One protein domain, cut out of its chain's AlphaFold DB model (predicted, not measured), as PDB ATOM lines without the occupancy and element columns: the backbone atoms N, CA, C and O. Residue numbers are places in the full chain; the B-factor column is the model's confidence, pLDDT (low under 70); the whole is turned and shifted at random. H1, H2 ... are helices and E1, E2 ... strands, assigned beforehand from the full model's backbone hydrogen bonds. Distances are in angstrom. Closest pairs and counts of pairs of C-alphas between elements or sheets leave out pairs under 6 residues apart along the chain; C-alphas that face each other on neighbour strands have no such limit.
ATOM      1  N   LEU A 167      86.284  34.896  96.970       94.12
ATOM      2  CA  LEU A 167      86.453  36.276  96.502       94.12
ATOM      3  C   LEU A 167      85.462  36.630  95.387       94.12
ATOM      4  O   LEU A 167      84.916  37.733  95.388       94.12
ATOM      5  N   ALA A 168      85.195  35.703  94.463       90.75
ATOM      6  CA  ALA A 168      84.180  35.862  93.428       90.75
ATOM      7  C   ALA A 168      82.782  36.002  94.037       90.75
ATOM      8  O   ALA A 168      82.030  36.880  93.629       90.75
ATOM      9  N   SER A 169      82.463  35.204  95.059       93.75
ATOM     10  CA  SER A 169      81.178  35.251  95.763       93.75
ATOM     11  C   SER A 169      80.986  36.583  96.493       93.75
ATOM     12  O   SER A 169      79.935  37.210  96.366       93.75
ATOM     13  N   VAL A 170      82.020  37.075  97.186       95.44
ATOM     14  CA  VAL A 170      82.008  38.406  97.822       95.44
ATOM     15  C   VAL A 170      81.853  39.512  96.775       95.44
ATOM     16  O   VAL A 170      80.999  40.386  96.922       95.44
ATOM     17  N   GLN A 171      82.631  39.472  95.689       93.62
ATOM     18  CA  GLN A 171      82.541  40.463  94.613       93.62
ATOM     19  C   GLN A 171      81.168  40.443  93.926       93.62
ATOM     20  O   GLN A 171      80.648  41.507  93.584       93.62
ATOM     21  N   TYR A 172      80.576  39.263  93.743       93.25
ATOM     22  CA  TYR A 172      79.226  39.107  93.216       93.25
ATOM     23  C   TYR A 172      78.187  39.694  94.173       93.25
ATOM     24  O   TYR A 172      77.330  40.453  93.732       93.25
ATOM     25  N   GLY A 173      78.300  39.437  95.480       94.69
ATOM     26  CA  GLY A 173      77.435  40.043  96.496       94.69
ATOM     27  C   GLY A 173      77.493  41.575  96.489       94.69
ATOM     28  O   GLY A 173      76.454  42.234  96.506       94.69
ATOM     29  N   LEU A 174      78.693  42.154  96.372       93.94
ATOM     30  CA  LEU A 174      78.877  43.606  96.247       93.94
ATOM     31  C   LEU A 174      78.287  44.155  94.943       93.94
ATOM     32  O   LEU A 174      77.617  45.184  94.959       93.94
ATOM     33  N   LEU A 175      78.487  43.461  93.819       93.31
ATOM     34  CA  LEU A 175      77.890  43.840  92.536       93.31
ATOM     35  C   LEU A 175      76.356  43.744  92.573       93.31
ATOM     36  O   LEU A 175      75.678  44.606  92.023       93.31
ATOM     37  N   TYR A 176      75.805  42.725  93.233       94.56
ATOM     38  CA  TYR A 176      74.366  42.554  93.414       94.56
ATOM     39  C   TYR A 176      73.775  43.683  94.263       94.56
ATOM     40  O   TYR A 176      72.776  44.289  93.874       94.56
ATOM     41  N   ASN A 177      74.426  44.031  95.378       93.69
ATOM     42  CA  ASN A 177      74.046  45.189  96.181       93.69
ATOM     43  C   ASN A 177      74.095  46.485  95.353       93.69
ATOM     44  O   ASN A 177      73.108  47.220  95.320       93.69
ATOM     45  N   ALA A 178      75.182  46.711  94.607       93.62
ATOM     46  CA  ALA A 178      75.311  47.865  93.724       93.62
ATOM     47  C   ALA A 178      74.202  47.907  92.663       93.62
ATOM     48  O   ALA A 178      73.592  48.953  92.457       93.62
ATOM     49  N   LYS A 179      73.871  46.770  92.036       94.25
ATOM     50  CA  LYS A 179      72.772  46.664  91.066       94.25
ATOM     51  C   LYS A 179      71.422  47.007  91.698       94.25
ATOM     52  O   LYS A 179      70.632  47.700  91.064       94.25
ATOM     53  N   ASN A 180      71.161  46.576  92.931       94.75
ATOM     54  CA  ASN A 180      69.929  46.925  93.643       94.75
ATOM     55  C   ASN A 180      69.840  48.428  93.929       94.75
ATOM     56  O   ASN A 180      68.795  49.028  93.677       94.75
ATOM     57  N   VAL A 181      70.936  49.052  94.379       94.19
ATOM     58  CA  VAL A 181      70.997  50.509  94.585       94.19
ATOM     59  C   VAL A 181      70.801  51.252  93.263       94.19
ATOM     60  O   VAL A 181      69.996  52.175  93.200       94.19
ATOM     61  N   ILE A 182      71.462  50.814  92.187       94.94
ATOM     62  CA  ILE A 182      71.314  51.392  90.845       94.94
ATOM     63  C   ILE A 182      69.870  51.266  90.353       94.94
ATOM     64  O   ILE A 182      69.320  52.248  89.875       94.94
ATOM     65  N   ASN A 183      69.222  50.108  90.502       94.00
ATOM     66  CA  ASN A 183      67.825  49.919  90.106       94.00
ATOM     67  C   ASN A 183      66.872  50.821  90.898       94.00
ATOM     68  O   ASN A 183      65.980  51.439  90.315       94.00
ATOM     69  N   HIS A 184      67.076  50.936  92.213       94.50
ATOM     70  CA  HIS A 184      66.300  51.846  93.050       94.50
ATOM     71  C   HIS A 184      66.510  53.310  92.631       94.50
ATOM     72  O   HIS A 184      65.540  54.042  92.431       94.50
ATOM     73  N   ALA A 185      67.762  53.723  92.419       94.50
ATOM     74  CA  ALA A 185      68.106  55.051  91.930       94.50
ATOM     75  C   ALA A 185      67.473  55.332  90.558       94.50
ATOM     76  O   ALA A 185      66.919  56.412  90.352       94.50
ATOM     77  N   SER A 186      67.491  54.361  89.638       94.44
ATOM     78  CA  SER A 186      66.840  54.460  88.325       94.44
ATOM     79  C   SER A 186      65.338  54.674  88.461       94.44
ATOM     80  O   SER A 186      64.780  55.522  87.768       94.44
ATOM     81  N   PHE A 187      64.683  53.953  89.375       94.62
ATOM     82  CA  PHE A 187      63.257  54.122  89.644       94.62
ATOM     83  C   PHE A 187      62.937  55.504  90.221       94.62
ATOM     84  O   PHE A 187      62.017  56.170  89.748       94.62
ATOM     85  N   MET A 188      63.732  55.977  91.183       92.56
ATOM     86  CA  MET A 188      63.606  57.328  91.739       92.56
ATOM     87  C   MET A 188      63.815  58.406  90.668       92.56
ATOM     88  O   MET A 188      63.053  59.372  90.607       92.56
ATOM     89  N   GLY A 189      64.799  58.209  89.788       91.50
ATOM     90  CA  GLY A 189      65.035  59.040  88.612       91.50
ATOM     91  C   GLY A 189      63.820  59.088  87.689       91.50
ATOM     92  O   GLY A 189      63.325  60.170  87.375       91.50
ATOM     93  N   ALA A 190      63.300  57.927  87.293       92.38
ATOM     94  CA  ALA A 190      62.129  57.830  86.426       92.38
ATOM     95  C   ALA A 190      60.895  58.493  87.061       92.38
ATOM     96  O   ALA A 190      60.226  59.292  86.412       92.38
ATOM     97  N   ARG A 191      60.632  58.244  88.350       91.56
ATOM     98  CA  ARG A 191      59.526  58.876  89.084       91.56
ATOM     99  C   ARG A 191      59.665  60.399  89.140       91.56
ATOM    100  O   ARG A 191      58.682  61.109  88.972       91.56
ATOM    101  N   ALA A 192      60.870  60.921  89.354       91.12
ATOM    102  CA  ALA A 192      61.095  62.365  89.303       91.12
ATOM    103  C   ALA A 192      60.845  62.925  87.893       91.12
ATOM    104  O   ALA A 192      60.222  63.979  87.749       91.12
ATOM    105  N   GLY A 193      61.276  62.201  86.855       89.88
ATOM    106  CA  GLY A 193      61.017  62.542  85.458       89.88
ATOM    107  C   GLY A 193      59.528  62.585  85.116       89.88
ATOM    108  O   GLY A 193      59.082  63.540  84.480       89.88
ATOM    109  N   SER A 194      58.738  61.616  85.589       92.19
ATOM    110  CA  SER A 194      57.300  61.549  85.298       92.19
ATOM    111  C   SER A 194      56.492  62.696  85.909       92.19
ATOM    112  O   SER A 194      55.454  63.074  85.362       92.19
ATOM    113  N   MET A 195      56.995  63.288  86.995       92.50
ATOM    114  CA  MET A 195      56.426  64.468  87.666       92.50
ATOM    115  C   MET A 195      56.988  65.799  87.156       92.50
ATOM    116  O   MET A 195      56.507  66.856  87.551       92.50
ATOM    117  N   SER A 196      58.027  65.759  86.323       89.56
ATOM    118  CA  SER A 196      58.784  66.946  85.903       89.56
ATOM    119  C   SER A 196      58.824  67.075  84.383       89.56
ATOM    120  O   SER A 196      59.860  67.419  83.813       89.56
ATOM    121  N   ASN A 197      57.715  66.753  83.716       89.62
ATOM    122  CA  ASN A 197      57.546  66.837  82.267       89.62
ATOM    123  C   ASN A 197      58.612  66.074  81.458       89.62
ATOM    124  O   ASN A 197      59.038  66.547  80.406       89.62
ATOM    125  N   ALA A 198      59.076  64.922  81.958       89.81
ATOM    126  CA  ALA A 198      60.144  64.108  81.369       89.81
ATOM    127  C   ALA A 198      61.519  64.810  81.260       89.81
ATOM    128  O   ALA A 198      62.374  64.408  80.472       89.81
ATOM    129  N   ARG A 199      61.784  65.843  82.075       85.94
ATOM    130  CA  ARG A 199      63.084  66.539  82.083       85.94
ATOM    131  C   ARG A 199      64.209  65.644  82.607       85.94
ATOM    132  O   ARG A 199      64.199  65.228  83.766       85.94
ATOM    133  N   ILE A 200      65.240  65.441  81.786       86.69
ATOM    134  CA  ILE A 200      66.416  64.627  82.138       86.69
ATOM    135  C   ILE A 200      67.204  65.208  83.312       86.69
ATOM    136  O   ILE A 200      67.750  64.441  84.098       86.69
ATOM    137  N   ASP A 201      67.208  66.528  83.508       86.50
ATOM    138  CA  ASP A 201      67.868  67.138  84.671       86.50
ATOM    139  C   ASP A 201      67.221  66.703  85.994       86.50
ATOM    140  O   ASP A 201      67.919  66.438  86.977       86.50
ATOM    141  N   ALA A 202      65.890  66.549  86.013       89.00
ATOM    142  CA  ALA A 202      65.160  66.041  87.173       89.00
ATOM    143  C   ALA A 202      65.459  64.553  87.409       89.00
ATOM    144  O   ALA A 202      65.745  64.157  88.542       89.00
ATOM    145  N   VAL A 203      65.478  63.750  86.334       91.00
ATOM    146  CA  VAL A 203      65.863  62.327  86.380       91.00
ATOM    147  C   VAL A 203      67.279  62.176  86.929       91.00
ATOM    148  O   VAL A 203      67.488  61.431  87.881       91.00
ATOM    149  N   ARG A 204      68.247  62.922  86.380       92.56
ATOM    150  CA  ARG A 204      69.653  62.916  86.801       92.56
ATOM    151  C   ARG A 204      69.792  63.281  88.272       92.56
ATOM    152  O   ARG A 204      70.458  62.568  89.014       92.56
ATOM    153  N   THR A 205      69.153  64.366  88.701       89.25
ATOM    154  CA  THR A 205      69.237  64.846  90.086       89.25
ATOM    155  C   THR A 205      68.709  63.805  91.072       89.25
ATOM    156  O   THR A 205      69.350  63.530  92.086       89.25
ATOM    157  N   ALA A 206      67.557  63.193  90.782       92.69
ATOM    158  CA  ALA A 206      66.988  62.150  91.631       92.69
ATOM    159  C   ALA A 206      67.799  60.844  91.582       92.69
ATOM    160  O   ALA A 206      68.007  60.223  92.622       92.69
ATOM    161  N   TYR A 207      68.316  60.469  90.410       95.31
ATOM    162  CA  TYR A 207      69.180  59.304  90.237       95.31
ATOM    163  C   TYR A 207      70.468  59.422  91.062       95.31
ATOM    164  O   TYR A 207      70.769  58.544  91.865       95.31
ATOM    165  N   VAL A 208      71.193  60.538  90.937       94.19
ATOM    166  CA  VAL A 208      72.445  60.779  91.678       94.19
ATOM    167  C   VAL A 208      72.207  60.779  93.191       94.19
ATOM    168  O   VAL A 208      73.004  60.214  93.934       94.19
ATOM    169  N   ARG A 209      71.077  61.323  93.663       91.06
ATOM    170  CA  ARG A 209      70.678  61.209  95.079       91.06
ATOM    171  C   ARG A 209      70.408  59.762  95.494       91.06
ATOM    172  O   ARG A 209      70.824  59.353  96.571       91.06
ATOM    173  N   GLY A 210      69.752  58.978  94.642       93.25
ATOM    174  CA  GLY A 210      69.509  57.555  94.887       93.25
ATOM    175  C   GLY A 210      70.791  56.718  94.974       93.25
ATOM    176  O   GLY A 210      70.787  55.670  95.611       93.25
ATOM    177  N   LEU A 211      71.894  57.191  94.384       95.00
ATOM    178  CA  LEU A 211      73.193  56.521  94.433       95.00
ATOM    179  C   LEU A 211      73.981  56.760  95.728       95.00
ATOM    180  O   LEU A 211      74.962  56.060  95.951       95.00
ATOM    181  N   ILE A 212      73.576  57.690  96.600       91.56
ATOM    182  CA  ILE A 212      74.307  58.035  97.837       91.56
ATOM    183  C   ILE A 212      74.764  56.802  98.653       91.56
ATOM    184  O   ILE A 212      75.931  56.780  99.057       91.56
ATOM    185  N   PRO A 213      73.942  55.746  98.856       93.19
ATOM    186  CA  PRO A 213      74.372  54.549  99.585       93.19
ATOM    187  C   PRO A 213      75.568  53.821  98.952       93.19
ATOM    188  O   PRO A 213      76.368  53.230  99.671       93.19
ATOM    189  N   LEU A 214      75.729  53.892  97.626       92.88
ATOM    190  CA  LEU A 214      76.840  53.264  96.905       92.88
ATOM    191  C   LEU A 214      78.179  53.982  97.148       92.88
ATOM    192  O   LEU A 214      79.234  53.362  97.046       92.88
ATOM    193  N   TYR A 215      78.145  55.272  97.502       92.56
ATOM    194  CA  TYR A 215      79.332  56.123  97.682       92.56
ATOM    195  C   TYR A 215      79.647  56.432  99.153       92.56
ATOM    196  O   TYR A 215      80.306  57.433  99.455       92.56
ATOM    197  N   GLY A 216      79.205  55.555 100.060       86.00
ATOM    198  CA  GLY A 216      79.487  55.622 101.496       86.00
ATOM    199  C   GLY A 216      78.332  56.142 102.353       86.00
ATOM    200  O   GLY A 216      78.412  56.061 103.576       86.00
ATOM    201  N   GLY A 217      77.240  56.618 101.746       89.06
ATOM    202  CA  GLY A 217      76.081  57.107 102.489       89.06
ATOM    203  C   GLY A 217      76.397  58.349 103.326       89.06
ATOM    204  O   GLY A 217      77.181  59.204 102.917       89.06
ATOM    205  N   GLY A 218      75.781  58.461 104.497       80.50
ATOM    206  CA  GLY A 218      76.144  59.474 105.480       80.50
ATOM    207  C   GLY A 218      75.204  59.459 106.677       80.50
ATOM    208  O   GLY A 218      74.020  59.150 106.540       80.50
ATOM    209  N   ARG A 219      75.741  59.763 107.858       87.75
ATOM    210  CA  ARG A 219      74.996  59.823 109.130       87.75
ATOM    211  C   ARG A 219      74.568  61.243 109.495       87.75
ATOM    212  O   ARG A 219      73.757  61.429 110.396       87.75
ATOM    213  N   ASN A 220      75.118  62.238 108.810       88.19
ATOM    214  CA  ASN A 220      74.839  63.657 108.991       88.19
ATOM    215  C   ASN A 220      74.826  64.377 107.631       88.19
ATOM    216  O   ASN A 220      75.169  63.799 106.598       88.19
ATOM    217  N   ALA A 221      74.415  65.646 107.631       85.56
ATOM    218  CA  ALA A 221      74.264  66.430 106.407       85.56
ATOM    219  C   ALA A 221      75.579  66.592 105.620       85.56
ATOM    220  O   ALA A 221      75.551  66.552 104.390       85.56
ATOM    221  N   THR A 222      76.718  66.730 106.307       88.50
ATOM    222  CA  THR A 222      78.034  66.909 105.675       88.50
ATOM    223  C   THR A 222      78.474  65.646 104.938       88.50
ATOM    224  O   THR A 222      78.795  65.711 103.756       88.50
ATOM    225  N   GLU A 223      78.393  64.480 105.584       85.25
ATOM    226  CA  GLU A 223      78.737  63.194 104.960       85.25
ATOM    227  C   GLU A 223      77.833  62.878 103.760       85.25
ATOM    228  O   GLU A 223      78.304  62.411 102.722       85.25
ATOM    229  N   ILE A 224      76.532  63.174 103.871       88.00
ATOM    230  CA  ILE A 224      75.585  63.006 102.760       88.00
ATOM    231  C   ILE A 224      75.957  63.932 101.596       88.00
ATOM    232  O   ILE A 224      75.918  63.498 100.443       88.00
ATOM    233  N   ALA A 225      76.336  65.183 101.872       83.25
ATOM    234  CA  ALA A 225      76.760  66.134 100.846       83.25
ATOM    235  C   ALA A 225      78.053  65.688 100.144       83.25
ATOM    236  O   ALA A 225      78.143  65.770  98.918       83.25
ATOM    237  N   GLU A 226      79.022  65.146 100.884       91.69
ATOM    238  CA  GLU A 226      80.246  64.575 100.311       91.69
ATOM    239  C   GLU A 226      79.961  63.359  99.425       91.69
ATOM    240  O   GLU A 226      80.453  63.278  98.297       91.69
ATOM    241  N   SER A 227      79.143  62.417  99.903       90.88
ATOM    242  CA  SER A 227      78.746  61.237  99.126       90.88
ATOM    243  C   SER A 227      77.946  61.614  97.885       90.88
ATOM    244  O   SER A 227      78.155  61.025  96.824       90.88
ATOM    245  N   LEU A 228      77.086  62.632  97.976       89.56
ATOM    246  CA  LEU A 228      76.388  63.199  96.825       89.56
ATOM    247  C   LEU A 228      77.374  63.822  95.823       89.56
ATOM    248  O   LEU A 228      77.221  63.618  94.619       89.56
ATOM    249  N   GLY A 229      78.401  64.529  96.303       91.19
ATOM    250  CA  GLY A 229      79.474  65.077  95.472       91.19
ATOM    251  C   GLY A 229      80.255  63.990  94.729       91.19
ATOM    252  O   GLY A 229      80.430  64.080  93.513       91.19
ATOM    253  N   ARG A 230      80.652  62.915  95.429       94.31
ATOM    254  CA  ARG A 230      81.309  61.740  94.825       94.31
ATOM    255  C   ARG A 230      80.418  61.057  93.787       94.31
ATOM    256  O   ARG A 230      80.886  60.775  92.686       94.31
ATOM    257  N   ALA A 231      79.144  60.834  94.116       94.25
ATOM    258  CA  ALA A 231      78.175  60.229  93.206       94.25
ATOM    259  C   ALA A 231      77.969  61.082  91.946       94.25
ATOM    260  O   ALA A 231      77.937  60.552  90.837       94.25
ATOM    261  N   GLY A 232      77.868  62.407  92.099       93.88
ATOM    262  CA  GLY A 232      77.718  63.340  90.983       93.88
ATOM    263  C   GLY A 232      78.942  63.378  90.069       93.88
ATOM    264  O   GLY A 232      78.791  63.319  88.849       93.88
ATOM    265  N   ALA A 233      80.145  63.423  90.648       95.00
ATOM    266  CA  ALA A 233      81.395  63.394  89.892       95.00
ATOM    267  C   ALA A 233      81.565  62.076  89.121       95.00
ATOM    268  O   ALA A 233      81.888  62.097  87.936       95.00
ATOM    269  N   ASP A 234      81.294  60.934  89.762       95.31
ATOM    270  CA  ASP A 234      81.399  59.630  89.104       95.31
ATOM    271  C   ASP A 234      80.341  59.452  88.008       95.31
ATOM    272  O   ASP A 234      80.649  58.949  86.926       95.31
ATOM    273  N   PHE A 235      79.111  59.919  88.250       95.31
ATOM    274  CA  PHE A 235      78.040  59.914  87.256       95.31
ATOM    275  C   PHE A 235      78.431  60.699  86.000       95.31
ATOM    276  O   PHE A 235      78.207  60.217  84.891       95.31
ATOM    277  N   ALA A 236      79.023  61.888  86.162       93.50
ATOM    278  CA  ALA A 236      79.339  62.785  85.052       93.50
ATOM    279  C   ALA A 236      80.261  62.152  83.998       93.50
ATOM    280  O   ALA A 236      80.129  62.454  82.815       93.50
ATOM    281  N   THR A 237      81.167  61.265  84.415       93.44
ATOM    282  CA  THR A 237      82.124  60.600  83.519       93.44
ATOM    283  C   THR A 237      81.755  59.159  83.189       93.44
ATOM    284  O   THR A 237      82.094  58.679  82.112       93.44
ATOM    285  N   ASN A 238      81.085  58.454  84.106       96.00
ATOM    286  CA  ASN A 238      80.934  56.997  84.040       96.00
ATOM    287  C   ASN A 238      79.476  56.542  83.947       96.00
ATOM    288  O   ASN A 238      79.192  55.364  84.154       96.00
ATOM    289  N   SER A 239      78.526  57.440  83.681       94.69
ATOM    290  CA  SER A 239      77.115  57.081  83.510       94.69
ATOM    291  C   SER A 239      76.459  57.781  82.326       94.69
ATOM    292  O   SER A 239      76.792  58.912  81.983       94.69
ATOM    293  N   ARG A 240      75.472  57.110  81.728       90.88
ATOM    294  CA  ARG A 240      74.631  57.649  80.654       90.88
ATOM    295  C   ARG A 240      73.164  57.388  80.978       90.88
ATOM    296  O   ARG A 240      72.812  56.283  81.384       90.88
ATOM    297  N   ILE A 241      72.320  58.404  80.790       87.06
ATOM    298  CA  ILE A 241      70.858  58.279  80.831       87.06
ATOM    299  C   ILE A 241      70.349  58.472  79.410       87.06
ATOM    300  O   ILE A 241      70.611  59.499  78.786       87.06
ATOM    301  N   GLU A 242      69.602  57.493  78.931       86.06
ATOM    302  CA  GLU A 242      68.956  57.484  77.629       86.06
ATOM    303  C   GLU A 242      67.447  57.501  77.852       86.06
ATOM    304  O   GLU A 242      66.883  56.605  78.485       86.06
ATOM    305  N   LEU A 243      66.784  58.530  77.335       83.56
ATOM    306  CA  LEU A 243      65.337  58.519  77.196       83.56
ATOM    307  C   LEU A 243      65.006  57.585  76.039       83.56
ATOM    308  O   LEU A 243      65.531  57.787  74.955       83.56
ATOM    309  N   LEU A 244      64.183  56.567  76.265       84.69
ATOM    310  CA  LEU A 244      63.716  55.646  75.227       84.69
ATOM    311  C   LEU A 244      62.299  55.991  74.764       84.69
ATOM    312  O   LEU A 244      61.989  55.785  73.597       84.69
ATOM    313  N   ASN A 245      61.456  56.505  75.664       84.56
ATOM    314  CA  ASN A 245      60.095  56.959  75.385       84.56
ATOM    315  C   ASN A 245      59.730  58.100  76.356       84.56
ATOM    316  O   ASN A 245      60.094  57.979  77.533       84.56
ATOM    317  N   PRO A 246      59.031  59.166  75.931       86.38
ATOM    318  CA  PRO A 246      58.461  59.392  74.596       86.38
ATOM    319  C   PRO A 246      59.526  59.558  73.500       86.38
ATOM    320  O   PRO A 246      60.591  60.125  73.758       86.38
ATOM    321  N   THR A 247      59.267  59.026  72.303       84.81
ATOM    322  CA  THR A 247      60.158  59.189  71.140       84.81
ATOM    323  C   THR A 247      59.829  60.474  70.388       84.81
ATOM    324  O   THR A 247      58.815  61.126  70.656       84.81
ATOM    325  N   ARG A 248      60.670  60.850  69.418       83.31
ATOM    326  CA  ARG A 248      60.379  61.991  68.545       83.31
ATOM    327  C   ARG A 248      59.067  61.778  67.796       83.31
ATOM    328  O   ARG A 248      58.253  62.689  67.736       83.31
ATOM    329  N   GLU A 249      58.836  60.562  67.321       82.56
ATOM    330  CA  GLU A 249      57.616  60.167  66.624       82.56
ATOM    331  C   GLU A 249      56.404  60.188  67.565       82.56
ATOM    332  O   GLU A 249      55.316  60.569  67.142       82.56
ATOM    333  N   SER A 250      56.571  59.866  68.857       86.25
ATOM    334  CA  SER A 250      55.516  60.074  69.860       86.25
ATOM    335  C   SER A 250      55.125  61.555  69.960       86.25
ATOM    336  O   SER A 250      53.941  61.866  70.082       86.25
ATOM    337  N   PHE A 251      56.093  62.480  69.894       87.19
ATOM    338  CA  PHE A 251      55.815  63.921  69.865       87.19
ATOM    339  C   PHE A 251      55.196  64.367  68.534       87.19
ATOM    340  O   PHE A 251      54.268  65.173  68.554       87.19
ATOM    341  N   ASP A 252      55.649  63.843  67.391       86.06
ATOM    342  CA  ASP A 252      55.004  64.082  66.092       86.06
ATOM    343  C   ASP A 252      53.515  63.699  66.158       86.06
ATOM    344  O   ASP A 252      52.650  64.493  65.798       86.06
ATOM    345  N   ASP A 253      53.204  62.510  66.671       85.62
ATOM    346  CA  ASP A 253      51.852  61.954  66.654       85.62
ATOM    347  C   ASP A 253      50.923  62.541  67.720       85.62
ATOM    348  O   ASP A 253      49.728  62.703  67.469       85.62
ATOM    349  N   TRP A 254      51.427  62.859  68.910       88.50
ATOM    350  CA  TRP A 254      50.561  63.111  70.067       88.50
ATOM    351  C   TRP A 254      50.676  64.509  70.665       88.50
ATOM    352  O   TRP A 254      50.033  64.769  71.681       88.50
ATOM    353  N   HIS A 255      51.452  65.424  70.074       89.06
ATOM    354  CA  HIS A 255      51.580  66.757  70.657       89.06
ATOM    355  C   HIS A 255      50.289  67.590  70.583       89.06
ATOM    356  O   HIS A 255      49.527  67.509  69.622       89.06
ATOM    357  N   ASP A 256      50.081  68.446  71.583       88.12
ATOM    358  CA  ASP A 256      49.022  69.454  71.612       88.12
ATOM    359  C   ASP A 256      49.637  70.871  71.578       88.12
ATOM    360  O   ASP A 256      50.228  71.316  72.572       88.12
ATOM    361  N   PRO A 257      49.515  71.611  70.460       82.69
ATOM    362  CA  PRO A 257      49.996  72.989  70.363       82.69
ATOM    363  C   PRO A 257      49.362  73.934  71.393       82.69
ATOM    364  O   PRO A 257      50.010  74.886  71.834       82.69
ATOM    365  N   GLN A 258      48.126  73.664  71.831       84.94
ATOM    366  CA  GLN A 258      47.410  74.511  72.791       84.94
ATOM    367  C   GLN A 258      48.071  74.501  74.176       84.94
ATOM    368  O   GLN A 258      47.889  75.438  74.952       84.94
ATOM    369  N   LEU A 259      48.878  73.478  74.483       84.50
ATOM    370  CA  LEU A 259      49.583  73.355  75.758       84.50
ATOM    371  C   LEU A 259      50.919  74.107  75.809       84.50
ATOM    372  O   LEU A 259      51.456  74.310  76.898       84.50
ATOM    373  N   GLN A 260      51.452  74.571  74.676       83.50
ATOM    374  CA  GLN A 260      52.773  75.210  74.635       83.50
ATOM    375  C   GLN A 260      52.807  76.556  75.376       83.50
ATOM    376  O   GLN A 260      53.735  76.831  76.142       83.50
ATOM    377  N   ALA A 261      51.769  77.376  75.187       78.44
ATOM    378  CA  ALA A 261      51.619  78.668  75.853       78.44
ATOM    379  C   ALA A 261      51.419  78.546  77.382       78.44
ATOM    380  O   ALA A 261      52.214  79.136  78.120       78.44
ATOM    381  N   PRO A 262      50.443  77.770  77.903       81.50
ATOM    382  CA  PRO A 262      50.220  77.664  79.348       81.50
ATOM    383  C   PRO A 262      51.381  76.993  80.094       81.50
ATOM    384  O   PRO A 262      51.641  77.334  81.247       81.50
ATOM    385  N   LEU A 263      52.114  76.078  79.449       80.56
ATOM    386  CA  LEU A 263      53.278  75.412  80.045       80.56
ATOM    387  C   LEU A 263      54.605  76.147  79.798       80.56
ATOM    388  O   LEU A 263      55.649  75.664  80.238       80.56
ATOM    389  N   LYS A 264      54.580  77.307  79.124       83.31
ATOM    390  CA  LYS A 264      55.760  78.136  78.819       83.31
ATOM    391  C   LYS A 264      56.901  77.317  78.199       83.31
ATOM    392  O   LYS A 264      58.042  77.358  78.660       83.31
ATOM    393  N   THR A 265      56.591  76.531  77.170       81.81
ATOM    394  CA  THR A 265      57.537  75.549  76.611       81.81
ATOM    395  C   THR A 265      58.505  76.125  75.580       81.81
ATOM    396  O   THR A 265      59.364  75.396  75.090       81.81
ATOM    397  N   ASN A 266      58.399  77.419  75.257       83.81
ATOM    398  CA  ASN A 266      59.188  78.098  74.222       83.81
ATOM    399  C   ASN A 266      59.092  77.402  72.849       83.81
ATOM    400  O   ASN A 266      60.102  77.186  72.187       83.81
ATOM    401  N   GLY A 267      57.878  77.002  72.451       81.88
ATOM    402  CA  GLY A 267      57.609  76.360  71.156       81.88
ATOM    403  C   GLY A 267      57.896  74.856  71.109       81.88
ATOM    404  O   GLY A 267      57.722  74.229  70.068       81.88
ATOM    405  N   LYS A 268      58.327  74.250  72.221       86.06
ATOM    406  CA  LYS A 268      58.560  72.801  72.297       86.06
ATOM    407  C   LYS A 268      57.246  72.036  72.331       86.06
ATOM    408  O   LYS A 268      56.309  72.448  73.025       86.06
ATOM    409  N   ARG A 269      57.214  70.894  71.640       89.50
ATOM    410  CA  ARG A 269      56.048  70.009  71.571       89.50
ATOM    411  C   ARG A 269      55.734  69.403  72.933       89.50
ATOM    412  O   ARG A 269      56.629  69.171  73.749       89.50
ATOM    413  N   VAL A 270      54.447  69.173  73.177       89.62
ATOM    414  CA  VAL A 270      53.942  68.691  74.464       89.62
ATOM    415  C   VAL A 270      52.963  67.558  74.241       89.62
ATOM    416  O   VAL A 270      51.933  67.785  73.619       89.62
ATOM    417  N   ILE A 271      53.240  66.377  74.786       90.62
ATOM    418  CA  ILE A 271      52.268  65.278  74.811       90.62
ATOM    419  C   ILE A 271      51.363  65.481  76.034       90.62
ATOM    420  O   ILE A 271      51.873  65.543  77.160       90.62
ATOM    421  N   PRO A 272      50.039  65.600  75.843       88.31
ATOM    422  CA  PRO A 272      49.104  65.829  76.930       88.31
ATOM    423  C   PRO A 272      48.989  64.590  77.821       88.31
ATOM    424  O   PRO A 272      48.897  63.462  77.336       88.31
ATOM    425  N   ASN A 273      48.908  64.821  79.128       84.25
ATOM    426  CA  ASN A 273      48.695  63.778  80.129       84.25
ATOM    427  C   ASN A 273      47.431  64.021  80.972       84.25
ATOM    428  O   ASN A 273      46.663  63.100  81.239       84.25
ATOM    429  N   ARG A 274      47.134  65.283  81.326       62.97
ATOM    430  CA  ARG A 274      46.035  65.653  82.252       62.97
ATOM    431  C   ARG A 274      44.626  65.187  81.851       62.97
ATOM    432  O   ARG A 274      43.698  65.285  82.651       62.97
ATOM    433  N   GLN A 275      44.435  64.729  80.618       57.97
ATOM    434  CA  GLN A 275      43.139  64.318  80.082       57.97
ATOM    435  C   GLN A 275      43.149  62.904  79.493       57.97
ATOM    436  O   GLN A 275      42.235  62.574  78.741       57.97
ATOM    437  N   LEU A 276      44.130  62.059  79.842       58.50
ATOM    438  CA  LEU A 276      44.276  60.717  79.262       58.50
ATOM    439  C   LEU A 276      42.944  59.939  79.267       58.50
ATOM    440  O   LEU A 276      42.485  59.507  78.220       58.50
ATOM    441  N   ALA A 277      42.242  59.881  80.403       50.09
ATOM    442  CA  ALA A 277      40.973  59.154  80.516       50.09
ATOM    443  C   ALA A 277      39.808  59.760  79.704       50.09
ATOM    444  O   ALA A 277      38.974  59.021  79.195       50.09
ATOM    445  N   ARG A 278      39.745  61.093  79.563       56.09
ATOM    446  CA  ARG A 278      38.685  61.765  78.785       56.09
ATOM    447  C   ARG A 278      38.927  61.673  77.283       56.09
ATOM    448  O   ARG A 278      37.977  61.562  76.521       56.09
ATOM    449  N   ASN A 279      40.191  61.702  76.877       57.34
ATOM    450  CA  ASN A 279      40.566  61.773  75.471       57.34
ATOM    451  C   ASN A 279      40.671  60.385  74.833       57.34
ATOM    452  O   ASN A 279      40.444  60.273  73.638       57.34
ATOM    453  N   LEU A 280      40.963  59.322  75.595       65.94
ATOM    454  CA  LEU A 280      41.120  57.967  75.042       65.94
ATOM    455  C   LEU A 280      39.842  57.407  74.384       65.94
ATOM    456  O   LEU A 280      39.951  56.559  73.505       65.94
ATOM    457  N   GLY A 281      38.653  57.881  74.774       67.88
ATOM    458  CA  GLY A 281      37.374  57.473  74.172       67.88
ATOM    459  C   GLY A 281      36.860  58.390  73.054       67.88
ATOM    460  O   GLY A 281      35.967  57.994  72.310       67.88
ATOM    461  N   ASP A 282      37.411  59.599  72.916       81.25
ATOM    462  CA  ASP A 282      36.964  60.595  71.938       81.25
ATOM    463  C   ASP A 282      37.910  60.619  70.735       81.25
ATOM    464  O   ASP A 282      38.954  61.282  70.724       81.25
ATOM    465  N   ARG A 283      37.515  59.888  69.691       84.69
ATOM    466  CA  ARG A 283      38.263  59.806  68.439       84.69
ATOM    467  C   ARG A 283      38.556  61.186  67.847       84.69
ATOM    468  O   ARG A 283      39.695  61.431  67.462       84.69
ATOM    469  N   ALA A 284      37.574  62.086  67.789       84.62
ATOM    470  CA  ALA A 284      37.752  63.399  67.170       84.62
ATOM    471  C   ALA A 284      38.788  64.235  67.937       84.62
ATOM    472  O   ALA A 284      39.619  64.923  67.336       84.62
ATOM    473  N   LYS A 285      38.802  64.120  69.272       83.81
ATOM    474  CA  LYS A 285      39.825  64.761  70.101       83.81
ATOM    475  C   LYS A 285      41.217  64.183  69.840       83.81
ATOM    476  O   LYS A 285      42.163  64.958  69.720       83.81
ATOM    477  N   LEU A 286      41.355  62.866  69.700       85.62
ATOM    478  CA  LEU A 286      42.639  62.219  69.389       85.62
ATOM    479  C   LEU A 286      43.150  62.559  67.979       85.62
ATOM    480  O   LEU A 286      44.350  62.779  67.800       85.62
ATOM    481  N   GLU A 287      42.253  62.659  66.996       89.06
ATOM    482  CA  GLU A 287      42.573  63.102  65.632       89.06
ATOM    483  C   GLU A 287      43.029  64.570  65.593       89.06
ATOM    484  O   GLU A 287      43.818  64.949  64.733       89.06
ATOM    485  N   SER A 288      42.591  65.403  66.543       87.62
ATOM    486  CA  SER A 288      43.007  66.812  66.617       87.62
ATOM    487  C   SER A 288      44.450  67.030  67.091       87.62
ATOM    488  O   SER A 288      44.997  68.113  66.880       87.62
ATOM    489  N   LEU A 289      45.063  66.022  67.721       88.00
ATOM    490  CA  LEU A 289      46.444  66.071  68.206       88.00
ATOM    491  C   LEU A 289      47.436  65.803  67.067       88.00
ATOM    492  O   LEU A 289      47.081  65.166  66.078       88.00
ATOM    493  N   GLY A 290      48.695  66.196  67.246       85.69
ATOM    494  CA  GLY A 290      49.813  65.794  66.393       85.69
ATOM    495  C   GLY A 290      49.834  66.353  64.968       85.69
ATOM    496  O   GLY A 290      48.916  67.029  64.506       85.69
ATOM    497  N   ASP A 291      50.906  66.013  64.254       82.00
ATOM    498  CA  ASP A 291      51.110  66.336  62.839       82.00
ATOM    499  C   ASP A 291      50.198  65.486  61.947       82.00
ATOM    500  O   ASP A 291      49.586  65.977  60.997       82.00
ATOM    501  N   GLN A 292      50.091  64.190  62.262       73.81
ATOM    502  CA  GLN A 292      49.226  63.262  61.552       73.81
ATOM    503  C   GLN A 292      47.908  63.087  62.306       73.81
ATOM    504  O   GLN A 292      47.856  62.530  63.406       73.81
ATOM    505  N   ARG A 293      46.822  63.552  61.686       80.38
ATOM    506  CA  ARG A 293      45.485  63.544  62.293       80.38
ATOM    507  C   ARG A 293      44.743  62.218  62.169       80.38
ATOM    508  O   ARG A 293      43.745  62.029  62.839       80.38
ATOM    509  N   SER A 294      45.209  61.282  61.346       82.19
ATOM    510  CA  SER A 294      44.561  59.974  61.209       82.19
ATOM    511  C   SER A 294      44.908  59.051  62.378       82.19
ATOM    512  O   SER A 294      46.089  58.793  62.621       82.19
ATOM    513  N   VAL A 295      43.894  58.479  63.027       84.38
ATOM    514  CA  VAL A 295      44.050  57.412  64.029       84.38
ATOM    515  C   VAL A 295      43.499  56.086  63.502       84.38
ATOM    516  O   VAL A 295      42.526  56.053  62.748       84.38
ATOM    517  N   ARG A 296      44.120  54.978  63.909       85.12
ATOM    518  CA  ARG A 296      43.670  53.606  63.638       85.12
ATOM    519  C   ARG A 296      43.365  52.912  64.959       85.12
ATOM    520  O   ARG A 296      44.137  53.042  65.900       85.12
ATOM    521  N   GLU A 297      42.289  52.141  65.015       83.50
ATOM    522  CA  GLU A 297      42.026  51.264  66.155       83.50
ATOM    523  C   GLU A 297      42.845  49.974  66.028       83.50
ATOM    524  O   GLU A 297      42.799  49.294  65.002       83.50
ATOM    525  N   VAL A 298      43.612  49.639  67.062       76.06
ATOM    526  CA  VAL A 298      44.357  48.381  67.176       76.06
ATOM    527  C   VAL A 298      44.093  47.815  68.565       76.06
ATOM    528  O   VAL A 298      44.454  48.436  69.561       76.06
ATOM    529  N   ALA A 299      43.448  46.648  68.631       76.62
ATOM    530  CA  ALA A 299      43.125  45.957  69.886       76.62
ATOM    531  C   ALA A 299      42.426  46.857  70.934       76.62
ATOM    532  O   ALA A 299      42.766  46.828  72.115       76.62
ATOM    533  N   GLY A 300      41.469  47.687  70.496       75.69
ATOM    534  CA  GLY A 300      40.718  48.597  71.369       75.69
ATOM    535  C   GLY A 300      41.470  49.867  71.788       75.69
ATOM    536  O   GLY A 300      40.993  50.595  72.653       75.69
ATOM    537  N   SER A 301      42.641  50.148  71.203       79.00
ATOM    538  CA  SER A 301      43.409  51.380  71.430       79.00
ATOM    539  C   SER A 301      43.597  52.172  70.139       79.00
ATOM    540  O   SER A 301      43.915  51.615  69.088       79.00
ATOM    541  N   TRP A 302      43.449  53.492  70.218       83.69
ATOM    542  CA  TRP A 302      43.708  54.394  69.097       83.69
ATOM    543  C   TRP A 302      45.204  54.670  68.968       83.69
ATOM    544  O   TRP A 302      45.809  55.249  69.869       83.69
ATOM    545  N   VAL A 303      45.786  54.277  67.838       84.94
ATOM    546  CA  VAL A 303      47.209  54.447  67.525       84.94
ATOM    547  C   VAL A 303      47.403  55.317  66.288       84.94
ATOM    548  O   VAL A 303      46.545  55.362  65.400       84.94
ATOM    549  N   LYS A 304      48.556  55.979  66.202       80.88
ATOM    550  CA  LYS A 304      48.969  56.763  65.029       80.88
ATOM    551  C   LYS A 304      50.149  56.115  64.318       80.88
ATOM    552  O   LYS A 304      50.856  55.293  64.895       80.88
ATOM    553  N   THR A 305      50.300  56.383  63.022       74.81
ATOM    554  CA  THR A 305      51.157  55.557  62.157       74.81
ATOM    555  C   THR A 305      52.636  55.909  62.199       74.81
ATOM    556  O   THR A 305      53.423  55.015  61.905       74.81
ATOM    557  N   LYS A 306      53.037  57.138  62.564       74.62
ATOM    558  CA  LYS A 306      54.469  57.465  62.663       74.62
ATOM    559  C   LYS A 306      55.114  56.776  63.862       74.62
ATOM    560  O   LYS A 306      56.172  56.184  63.723       74.62
ATOM    561  N   SER A 307      54.473  56.838  65.025       75.94
ATOM    562  CA  SER A 307      54.955  56.234  66.274       75.94
ATOM    563  C   SER A 307      54.509  54.785  66.464       75.94
ATOM    564  O   SER A 307      55.074  54.075  67.294       75.94
ATOM    565  N   GLY A 308      53.431  54.360  65.799       79.12
ATOM    566  CA  GLY A 308      52.767  53.083  66.076       79.12
ATOM    567  C   GLY A 308      52.205  52.969  67.502       79.12
ATOM    568  O   GLY A 308      51.843  51.872  67.919       79.12
ATOM    569  N   GLN A 309      52.149  54.070  68.255       83.56
ATOM    570  CA  GLN A 309      51.815  54.099  69.679       83.56
ATOM    571  C   GLN A 309      50.433  54.693  69.913       83.56
ATOM    572  O   GLN A 309      49.993  55.564  69.160       83.56
ATOM    573  N   SER A 310      49.776  54.263  70.990       85.94
ATOM    574  CA  SER A 310      48.625  54.975  71.548       85.94
ATOM    575  C   SER A 310      49.058  56.210  72.343       85.94
ATOM    576  O   SER A 310      50.216  56.325  72.752       85.94
ATOM    577  N   LEU A 311      48.119  57.114  72.645       85.50
ATOM    578  CA  LEU A 311      48.392  58.244  73.542       85.50
ATOM    579  C   LEU A 311      48.851  57.775  74.937       85.50
ATOM    580  O   LEU A 311      49.674  58.434  75.571       85.50
ATOM    581  N   SER A 312      48.344  56.636  75.422       86.06
ATOM    582  CA  SER A 312      48.795  56.015  76.673       86.06
ATOM    583  C   SER A 312      50.224  55.489  76.584       86.06
ATOM    584  O   SER A 312      51.003  55.729  77.504       86.06
ATOM    585  N   ASP A 313      50.595  54.844  75.476       85.69
ATOM    586  CA  ASP A 313      51.964  54.362  75.261       85.69
ATOM    587  C   ASP A 313      52.944  55.528  75.158       85.69
ATOM    588  O   ASP A 313      54.009  55.499  75.773       85.69
ATOM    589  N   ALA A 314      52.560  56.590  74.448       86.06
ATOM    590  CA  ALA A 314      53.321  57.829  74.349       86.06
ATOM    591  C   ALA A 314      53.485  58.531  75.713       86.06
ATOM    592  O   ALA A 314      54.445  59.267  75.910       86.06
ATOM    593  N   ASN A 315      52.596  58.264  76.677       88.31
ATOM    594  CA  ASN A 315      52.670  58.745  78.062       88.31
ATOM    595  C   ASN A 315      53.394  57.779  79.024       88.31
ATOM    596  O   ASN A 315      53.303  57.930  80.245       88.31
ATOM    597  N   LEU A 316      54.153  56.806  78.519       89.12
ATOM    598  CA  LEU A 316      55.075  56.017  79.336       89.12
ATOM    599  C   LEU A 316      56.477  56.621  79.286       89.12
ATOM    600  O   LEU A 316      57.109  56.667  78.237       89.12
ATOM    601  N   LEU A 317      57.026  57.012  80.428       88.69
ATOM    602  CA  LEU A 317      58.434  57.364  80.516       88.69
ATOM    603  C   LEU A 317      59.267  56.084  80.563       88.69
ATOM    604  O   LEU A 317      59.295  55.403  81.588       88.69
ATOM    605  N   LYS A 318      59.959  55.767  79.466       88.69
ATOM    606  CA  LYS A 318      60.925  54.663  79.403       88.69
ATOM    607  C   LYS A 318      62.322  55.248  79.385       88.69
ATOM    608  O   LYS A 318      62.647  56.007  78.477       88.69
ATOM    609  N   ILE A 319      63.154  54.880  80.348       86.25
ATOM    610  CA  ILE A 319      64.558  55.287  80.396       86.25
ATOM    611  C   ILE A 319      65.463  54.066  80.508       86.25
ATOM    612  O   ILE A 319      65.115  53.069  81.145       86.25
ATOM    613  N   ARG A 320      66.642  54.162  79.902       88.62
ATOM    614  CA  ARG A 320      67.763  53.252  80.119       88.62
ATOM    615  C   ARG A 320      68.880  54.024  80.784       88.62
ATOM    616  O   ARG A 320      69.249  55.104  80.336       88.62
ATOM    617  N   ILE A 321      69.418  53.460  81.850       89.62
ATOM    618  CA  ILE A 321      70.572  54.009  82.539       89.62
ATOM    619  C   ILE A 321      71.683  52.974  82.479       89.62
ATOM    620  O   ILE A 321      71.497  51.838  82.911       89.62
ATOM    621  N   THR A 322      72.831  53.384  81.952       92.81
ATOM    622  CA  THR A 322      74.059  52.588  81.953       92.81
ATOM    623  C   THR A 322      75.026  53.228  82.935       92.81
ATOM    624  O   THR A 322      75.428  54.375  82.745       92.81
ATOM    625  N   HIS A 323      75.386  52.498  83.988       95.81
ATOM    626  CA  HIS A 323      76.258  52.967  85.062       95.81
ATOM    627  C   HIS A 323      77.529  52.115  85.137       95.81
ATOM    628  O   HIS A 323      77.463  50.895  85.286       95.81
ATOM    629  N   GLY A 324      78.695  52.748  85.035       96.19
ATOM    630  CA  GLY A 324      79.998  52.095  85.102       96.19
ATOM    631  C   GLY A 324      80.430  51.802  86.533       96.19
ATOM    632  O   GLY A 324      81.147  52.595  87.143       96.19
ATOM    633  N   TYR A 325      80.055  50.636  87.049       95.25
ATOM    634  CA  TYR A 325      80.418  50.197  88.393       95.25
ATOM    635  C   TYR A 325      81.907  49.840  88.493       95.25
ATOM    636  O   TYR A 325      82.436  49.087  87.673       95.25
ATOM    637  N   ARG A 326      82.585  50.336  89.534       94.19
ATOM    638  CA  ARG A 326      83.977  49.984  89.838       94.19
ATOM    639  C   ARG A 326      84.019  48.786  90.802       94.19
ATOM    640  O   ARG A 326      83.542  48.921  91.926       94.19
ATOM    641  N   PRO A 327      84.614  47.641  90.422       93.88
ATOM    642  CA  PRO A 327      84.749  46.494  91.319       93.88
ATOM    643  C   PRO A 327      85.582  46.820  92.568       93.88
ATOM    644  O   PRO A 327      86.666  47.393  92.455       93.88
ATOM    645  N   SER A 328      85.102  46.416  93.747       91.19
ATOM    646  CA  SER A 328      85.796  46.640  95.025       91.19
ATOM    647  C   SER A 328      86.917  45.636  95.309       91.19
ATOM    648  O   SER A 328      87.847  45.965  96.039       91.19
ATOM    649  N   VAL A 329      86.845  44.416  94.761       93.25
ATOM    650  CA  VAL A 329      87.851  43.357  94.943       93.25
ATOM    651  C   VAL A 329      88.824  43.390  93.757       93.25
ATOM    652  O   VAL A 329      88.441  42.978  92.660       93.25
ATOM    653  N   PRO A 330      90.090  43.825  93.929       88.50
ATOM    654  CA  PRO A 330      90.998  44.085  92.805       88.50
ATOM    655  C   PRO A 330      91.268  42.863  91.921       88.50
ATOM    656  O   PRO A 330      91.199  42.957  90.695       88.50
ATOM    657  N   LEU A 331      91.525  41.699  92.534       89.81
ATOM    658  CA  LEU A 331      91.810  40.456  91.809       89.81
ATOM    659  C   LEU A 331      90.624  40.035  90.934       89.81
ATOM    660  O   LEU A 331      90.795  39.744  89.752       89.81
ATOM    661  N   MET A 332      89.415  40.078  91.495       90.62
ATOM    662  CA  MET A 332      88.203  39.744  90.750       90.62
ATOM    663  C   MET A 332      87.851  40.806  89.713       90.62
ATOM    664  O   MET A 332      87.386  40.453  88.634       90.62
ATOM    665  N   GLY A 333      88.119  42.085  89.985       87.88
ATOM    666  CA  GLY A 333      87.948  43.162  89.013       87.88
ATOM    667  C   GLY A 333      88.750  42.922  87.733       87.88
ATOM    668  O   GLY A 333      88.211  43.078  86.639       87.88
ATOM    669  N   MET A 334      89.998  42.452  87.851       87.81
ATOM    670  CA  MET A 334      90.817  42.075  86.691       87.81
ATOM    671  C   MET A 334      90.212  40.904  85.907       87.81
ATOM    672  O   MET A 334      90.142  40.964  84.678       87.81
ATOM    673  N   VAL A 335      89.750  39.860  86.605       88.44
ATOM    674  CA  VAL A 335      89.140  38.673  85.981       88.44
ATOM    675  C   VAL A 335      87.854  39.043  85.240       88.44
ATOM    676  O   VAL A 335      87.729  38.743  84.052       88.44
ATOM    677  N   TYR A 336      86.930  39.746  85.903       87.31
ATOM    678  CA  TYR A 336      85.668  40.172  85.299       87.31
ATOM    679  C   TYR A 336      85.887  41.102  84.116       87.31
ATOM    680  O   TYR A 336      85.279  40.896  83.072       87.31
ATOM    681  N   ASN A 337      86.771  42.095  84.243       87.75
ATOM    682  CA  ASN A 337      87.014  43.017  83.144       87.75
ATOM    683  C   ASN A 337      87.604  42.297  81.925       87.75
ATOM    684  O   ASN A 337      87.187  42.541  80.799       87.75
ATOM    685  N   ARG A 338      88.541  41.363  82.134       90.00
ATOM    686  CA  ARG A 338      89.110  40.571  81.037       90.00
ATOM    687  C   ARG A 338      88.050  39.714  80.343       90.00
ATOM    688  O   ARG A 338      88.027  39.674  79.118       90.00
ATOM    689  N   PHE A 339      87.176  39.071  81.114       90.38
ATOM    690  CA  PHE A 339      86.078  38.269  80.580       90.38
ATOM    691  C   PHE A 339      85.047  39.120  79.821       90.38
ATOM    692  O   PHE A 339      84.682  38.787  78.699       90.38
ATOM    693  N   LEU A 340      84.617  40.248  80.389       90.62
ATOM    694  CA  LEU A 340      83.634  41.129  79.760       90.62
ATOM    695  C   LEU A 340      84.181  41.809  78.503       90.62
ATOM    696  O   LEU A 340      83.453  41.928  77.530       90.62
ATOM    697  N   ARG A 341      85.464  42.189  78.482       89.88
ATOM    698  CA  ARG A 341      86.126  42.691  77.266       89.88
ATOM    699  C   ARG A 341      86.223  41.637  76.171       89.88
ATOM    700  O   ARG A 341      86.199  41.991  75.004       89.88
ATOM    701  N   TRP A 342      86.355  40.365  76.539       89.69
ATOM    702  CA  TRP A 342      86.345  39.269  75.573       89.69
ATOM    703  C   TRP A 342      84.953  39.045  74.960       89.69
ATOM    704  O   TRP A 342      84.862  38.701  73.786       89.69
ATOM    705  N   LEU A 343      83.884  39.284  75.726       87.19
ATOM    706  CA  LEU A 343      82.499  39.244  75.237       87.19
ATOM    707  C   LEU A 343      82.035  40.545  74.564       87.19
ATOM    708  O   LEU A 343      80.944  40.574  73.993       87.19
ATOM    709  N   ASP A 344      82.811  41.625  74.660       87.06
ATOM    710  CA  ASP A 344      82.425  42.915  74.102       87.06
ATOM    711  C   ASP A 344      82.442  42.861  72.570       87.06
ATOM    712  O   ASP A 344      83.451  42.547  71.940       87.06
ATOM    713  N   THR A 345      81.302  43.194  71.971       84.31
ATOM    714  CA  THR A 345      81.122  43.230  70.515       84.31
ATOM    715  C   THR A 345      81.507  44.580  69.910       84.31
ATOM    716  O   THR A 345      81.518  44.711  68.689       84.31
ATOM    717  N   GLY A 346      81.785  45.597  70.738       82.19
ATOM    718  CA  GLY A 346      82.128  46.950  70.288       82.19
ATOM    719  C   GLY A 346      80.945  47.759  69.744       82.19
ATOM    720  O   GLY A 346      81.138  48.850  69.214       82.19
ATOM    721  N   ASN A 347      79.715  47.246  69.861       81.50
ATOM    722  CA  ASN A 347      78.512  47.906  69.343       81.50
ATOM    723  C   ASN A 347      78.070  49.130  70.173       81.50
ATOM    724  O   ASN A 347      77.403  50.007  69.629       81.50
ATOM    725  N   ASP A 348      78.424  49.207  71.462       82.38
ATOM    726  CA  ASP A 348      78.177  50.380  72.316       82.38
ATOM    727  C   ASP A 348      79.509  50.986  72.771       82.38
ATOM    728  O   ASP A 348      80.114  50.544  73.750       82.38
ATOM    729  N   ALA A 349      79.943  52.043  72.079       87.62
ATOM    730  CA  ALA A 349      81.204  52.733  72.351       87.62
ATOM    731  C   ALA A 349      81.330  53.220  73.808       87.62
ATOM    732  O   ALA A 349      82.437  53.280  74.351       87.62
ATOM    733  N   PHE A 350      80.211  53.543  74.468       86.25
ATOM    734  CA  PHE A 350      80.219  53.948  75.871       86.25
ATOM    735  C   PHE A 350      80.539  52.762  76.786       86.25
ATOM    736  O   PHE A 350      81.418  52.865  77.642       86.25
ATOM    737  N   ALA A 351      79.888  51.616  76.572       86.88
ATOM    738  CA  ALA A 351      80.160  50.394  77.327       86.88
ATOM    739  C   ALA A 351      81.599  49.901  77.102       86.88
ATOM    740  O   ALA A 351      82.294  49.585  78.071       86.88
ATOM    741  N   THR A 352      82.084  49.933  75.859       89.62
ATOM    742  CA  THR A 352      83.479  49.609  75.523       89.62
ATOM    743  C   THR A 352      84.465  50.530  76.249       89.62
ATOM    744  O   THR A 352      85.467  50.066  76.800       89.62
ATOM    745  N   THR A 353      84.164  51.832  76.335       92.19
ATOM    746  CA  THR A 353      84.990  52.794  77.085       92.19
ATOM    747  C   THR A 353      85.022  52.456  78.577       92.19
ATOM    748  O   THR A 353      86.104  52.410  79.164       92.19
ATOM    749  N   LEU A 354      83.879  52.132  79.189       93.31
ATOM    750  CA  LEU A 354      83.816  51.723  80.599       93.31
ATOM    751  C   LEU A 354      84.664  50.473  80.877       93.31
ATOM    752  O   LEU A 354      85.456  50.458  81.822       93.31
ATOM    753  N   LEU A 355      84.563  49.457  80.020       92.81
ATOM    754  CA  LEU A 355      85.362  48.234  80.133       92.81
ATOM    755  C   LEU A 355      86.866  48.520  79.976       92.81
ATOM    756  O   LEU A 355      87.699  47.991  80.719       92.81
ATOM    757  N   SER A 356      87.245  49.420  79.064       91.50
ATOM    758  CA  SER A 356      88.645  49.844  78.917       91.50
ATOM    759  C   SER A 356      89.203  50.497  80.193       91.50
ATOM    760  O   SER A 356      90.375  50.309  80.515       91.50
ATOM    761  N   GLN A 357      88.344  51.163  80.969       92.62
ATOM    762  CA  GLN A 357      88.661  51.795  82.253       92.62
ATOM    763  C   GLN A 357      88.546  50.841  83.456       92.62
ATOM    764  O   GLN A 357      88.724  51.263  84.601       92.62
ATOM    765  N   GLY A 358      88.240  49.557  83.237       92.94
ATOM    766  CA  GLY A 358      88.081  48.584  84.321       92.94
ATOM    767  C   GLY A 358      86.751  48.675  85.067       92.94
ATOM    768  O   GLY A 358      86.662  48.205  86.203       92.94
ATOM    769  N   ARG A 359      85.727  49.275  84.454       94.25
ATOM    770  CA  ARG A 359      84.380  49.401  85.015       94.25
ATOM    771  C   ARG A 359      83.415  48.435  84.344       94.25
ATOM    772  O   ARG A 359      83.445  48.246  83.134       94.25
ATOM    773  N   ILE A 360      82.531  47.851  85.144       94.00
ATOM    774  CA  ILE A 360      81.482  46.943  84.684       94.00
ATOM    775  C   ILE A 360      80.256  47.786  84.298       94.00
ATOM    776  O   ILE A 360      79.720  48.481  85.166       94.00
ATOM    777  N   PRO A 361      79.783  47.745  83.038       93.56
ATOM    778  CA  PRO A 361      78.569  48.445  82.639       93.56
ATOM    779  C   PRO A 361      77.339  47.749  83.238       93.56
ATOM    780  O   PRO A 361      76.968  46.643  82.845       93.56
ATOM    781  N   VAL A 362      76.695  48.397  84.205       93.50
ATOM    782  CA  VAL A 362      75.436  47.942  84.802       93.50
ATOM    783  C   VAL A 362      74.291  48.694  84.138       93.50
ATOM    784  O   VAL A 362      74.160  49.906  84.299       93.50
ATOM    785  N   VAL A 363      73.459  47.966  83.395       90.50
ATOM    786  CA  VAL A 363      72.299  48.528  82.694       90.50
ATOM    787  C   VAL A 363      71.030  48.326  83.520       90.50
ATOM    788  O   VAL A 363      70.803  47.252  84.092       90.50
ATOM    789  N   SER A 364      70.210  49.372  83.582       89.94
ATOM    790  CA  SER A 364      68.913  49.402  84.252       89.94
ATOM    791  C   SER A 364      67.884  50.059  83.334       89.94
ATOM    792  O   SER A 364      68.087  51.182  82.869       89.94
ATOM    793  N   HIS A 365      66.779  49.364  83.071       88.12
ATOM    794  CA  HIS A 365      65.650  49.891  82.306       88.12
ATOM    795  C   HIS A 365      64.488  50.130  83.249       88.12
ATOM    796  O   HIS A 365      64.117  49.247  84.022       88.12
ATOM    797  N   VAL A 366      63.894  51.314  83.164       87.06
ATOM    798  CA  VAL A 366      62.737  51.670  83.980       87.06
ATOM    799  C   VAL A 366      61.655  52.242  83.087       87.06
ATOM    800  O   VAL A 366      61.919  53.090  82.239       87.06
ATOM    801  N   THR A 367      60.433  51.763  83.301       89.12
ATOM    802  CA  THR A 367      59.221  52.304  82.691       89.12
ATOM    803  C   THR A 367      58.303  52.781  83.802       89.12
ATOM    804  O   THR A 367      57.985  52.007  84.700       89.12
ATOM    805  N   VAL A 368      57.878  54.039  83.750       87.81
ATOM    806  CA  VAL A 368      56.862  54.592  84.653       87.81
ATOM    807  C   VAL A 368      55.828  55.358  83.847       87.81
ATOM    808  O   VAL A 368      56.143  55.926  82.805       87.81
ATOM    809  N   GLN A 369      54.592  55.400  84.327       90.38
ATOM    810  CA  GLN A 369      53.583  56.259  83.723       90.38
ATOM    811  C   GLN A 369      53.922  57.729  83.994       90.38
ATOM    812  O   GLN A 369      54.369  58.092  85.088       90.38
ATOM    813  N   MET A 370      53.732  58.580  82.991       88.69
ATOM    814  CA  MET A 370      53.819  60.024  83.158       88.69
ATOM    815  C   MET A 370      52.705  60.505  84.093       88.69
ATOM    816  O   MET A 370      51.564  60.066  83.989       88.69
ATOM    817  N   HIS A 371      53.001  61.480  84.954       88.81
ATOM    818  CA  HIS A 371      52.004  62.168  85.799       88.81
ATOM    819  C   HIS A 371      51.906  63.674  85.506       88.81
ATOM    820  O   HIS A 371      51.074  64.387  86.061       88.81
ATOM    821  N   THR A 372      52.751  64.153  84.601       89.00
ATOM    822  CA  THR A 372      52.703  65.487  84.007       89.00
ATOM    823  C   THR A 372      52.737  65.372  82.490       89.00
ATOM    824  O   THR A 372      53.062  64.307  81.968       89.00
ATOM    825  N   ASP A 373      52.373  66.435  81.777       89.44
ATOM    826  CA  ASP A 373      52.485  66.472  80.315       89.44
ATOM    827  C   ASP A 373      53.962  66.312  79.916       89.44
ATOM    828  O   ASP A 373      54.829  66.936  80.531       89.44
ATOM    829  N   ALA A 374      54.294  65.481  78.930       91.38
ATOM    830  CA  ALA A 374      55.691  65.340  78.514       91.38
ATOM    831  C   ALA A 374      56.081  66.528  77.630       91.38
ATOM    832  O   ALA A 374      55.376  66.814  76.668       91.38
ATOM    833  N   ILE A 375      57.189  67.213  77.931       88.69
ATOM    834  CA  ILE A 375      57.700  68.320  77.106       88.69
ATOM    835  C   ILE A 375      58.932  67.832  76.352       88.69
ATOM    836  O   ILE A 375      59.828  67.229  76.943       88.69
ATOM    837  N   GLU A 376      58.996  68.126  75.059       86.69
ATOM    838  CA  GLU A 376      60.096  67.702  74.203       86.69
ATOM    839  C   GLU A 376      61.452  68.249  74.693       86.69
ATOM    840  O   GLU A 376      61.677  69.458  74.819       86.69
TER     841      GLU A 376
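AT A GLANCE: This is residues 167 to 376 of the 572 residues of a protein of Aquabacterium lacunae (UniProt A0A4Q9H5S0). A long, narrow antiparallel sheet of three strands, E1, E4 and E5, has the long helix H1 slanting over E4 and E5 on one face, with H2 over E1 on that same face, and H10 over E4 on the other face near one end. At the sheet's opposite end is a head of short pieces, H5 to H8 and the small hairpin E2 and E3; H4 runs off to one side, and H9 lies beyond H10. The printed part has 210 residues, in the order H1 H2 H3 H4 E1 H5 H6 H7 E2 E3 H8 E4 H9 H10 E5; its class is mixed, helices and strands. It is only just loose, close to compact, with a radius of gyration of the C-alphas of 20.5 A and spans of 63 by 42 by 28 A.

IN THESE COORDINATES: H1, residues 167 to 194, begins at C-alpha 167 (86.453, 36.276, 96.502) and is 40.2 A long. H2 is residues 200 to 210, H3 residues 212 to 215, and H4 residues 221 to 238, 25.2 A long. E1, residues 239 to 245, is 18.9 A long. H5 is residues 248 to 254, H6 276 to 279, H7 283 to 287, E2 296 to 298, E3 301 to 303 and H8 311 to 314. E4, residues 316 to 325, is 27.5 A long, H9, residues 330 to 343, 20.1 A, and H10 is residues 349 to 356. E5, residues 360 to 369, is 29.4 A long and ends at C-alpha 369 (53.583, 56.259, 83.723).

HOW THE PARTS SIT: In the order E1, E4, E5, N 242 and O 320 are 2.8 A apart and N 321 and O 364 2.8 A, within hydrogen-bond range. The three layers, helices on both faces of this sheet, have H1 and H2 on one face and H10 on the opposite one. H1's height over the sheet is 5.5 A; H10, at 9.0 A, lies over E4. H1, the hub, touches H2 in a hairpin, closest C-alphas Gly 189 and Val 203 at 4.1 A, opposite ways at a steep tilt of 41 degrees. H1 only just touches H3 and H9, each with 3 pairs of C-alphas within 8 A. H4 touches H3, closest C-alphas Tyr 215 and Ser 227 at 5.3 A. H9 and H10, a hairpin, touch at Asn 337 and Leu 355, 6.2 A. In E2 and E3, N 298 and O 301 are 2.8 A apart. H5 touches H8, closest C-alphas Ser 250 and Ala 314 at 5.5 A; H6 and H7 are close but not clearly touching. Every O i to N i+4 pair is within hydrogen-bond range in H1, H2, H5, H7, H9 and H10, and 13 of 14 in H4; H3, H6 and H8 are too short for one.

THE WHOLE: The C-alphas farthest apart are those of Ala 284 and Leu 331, 63.7 A. The printed part has no cut. The link from H5 to H6, 21 residues, is long; its residues 270 to 271 pair antiparallel with 374 to 375. Mean pLDDT of the printed part is 87.4, with residues 274 to 281 under 70.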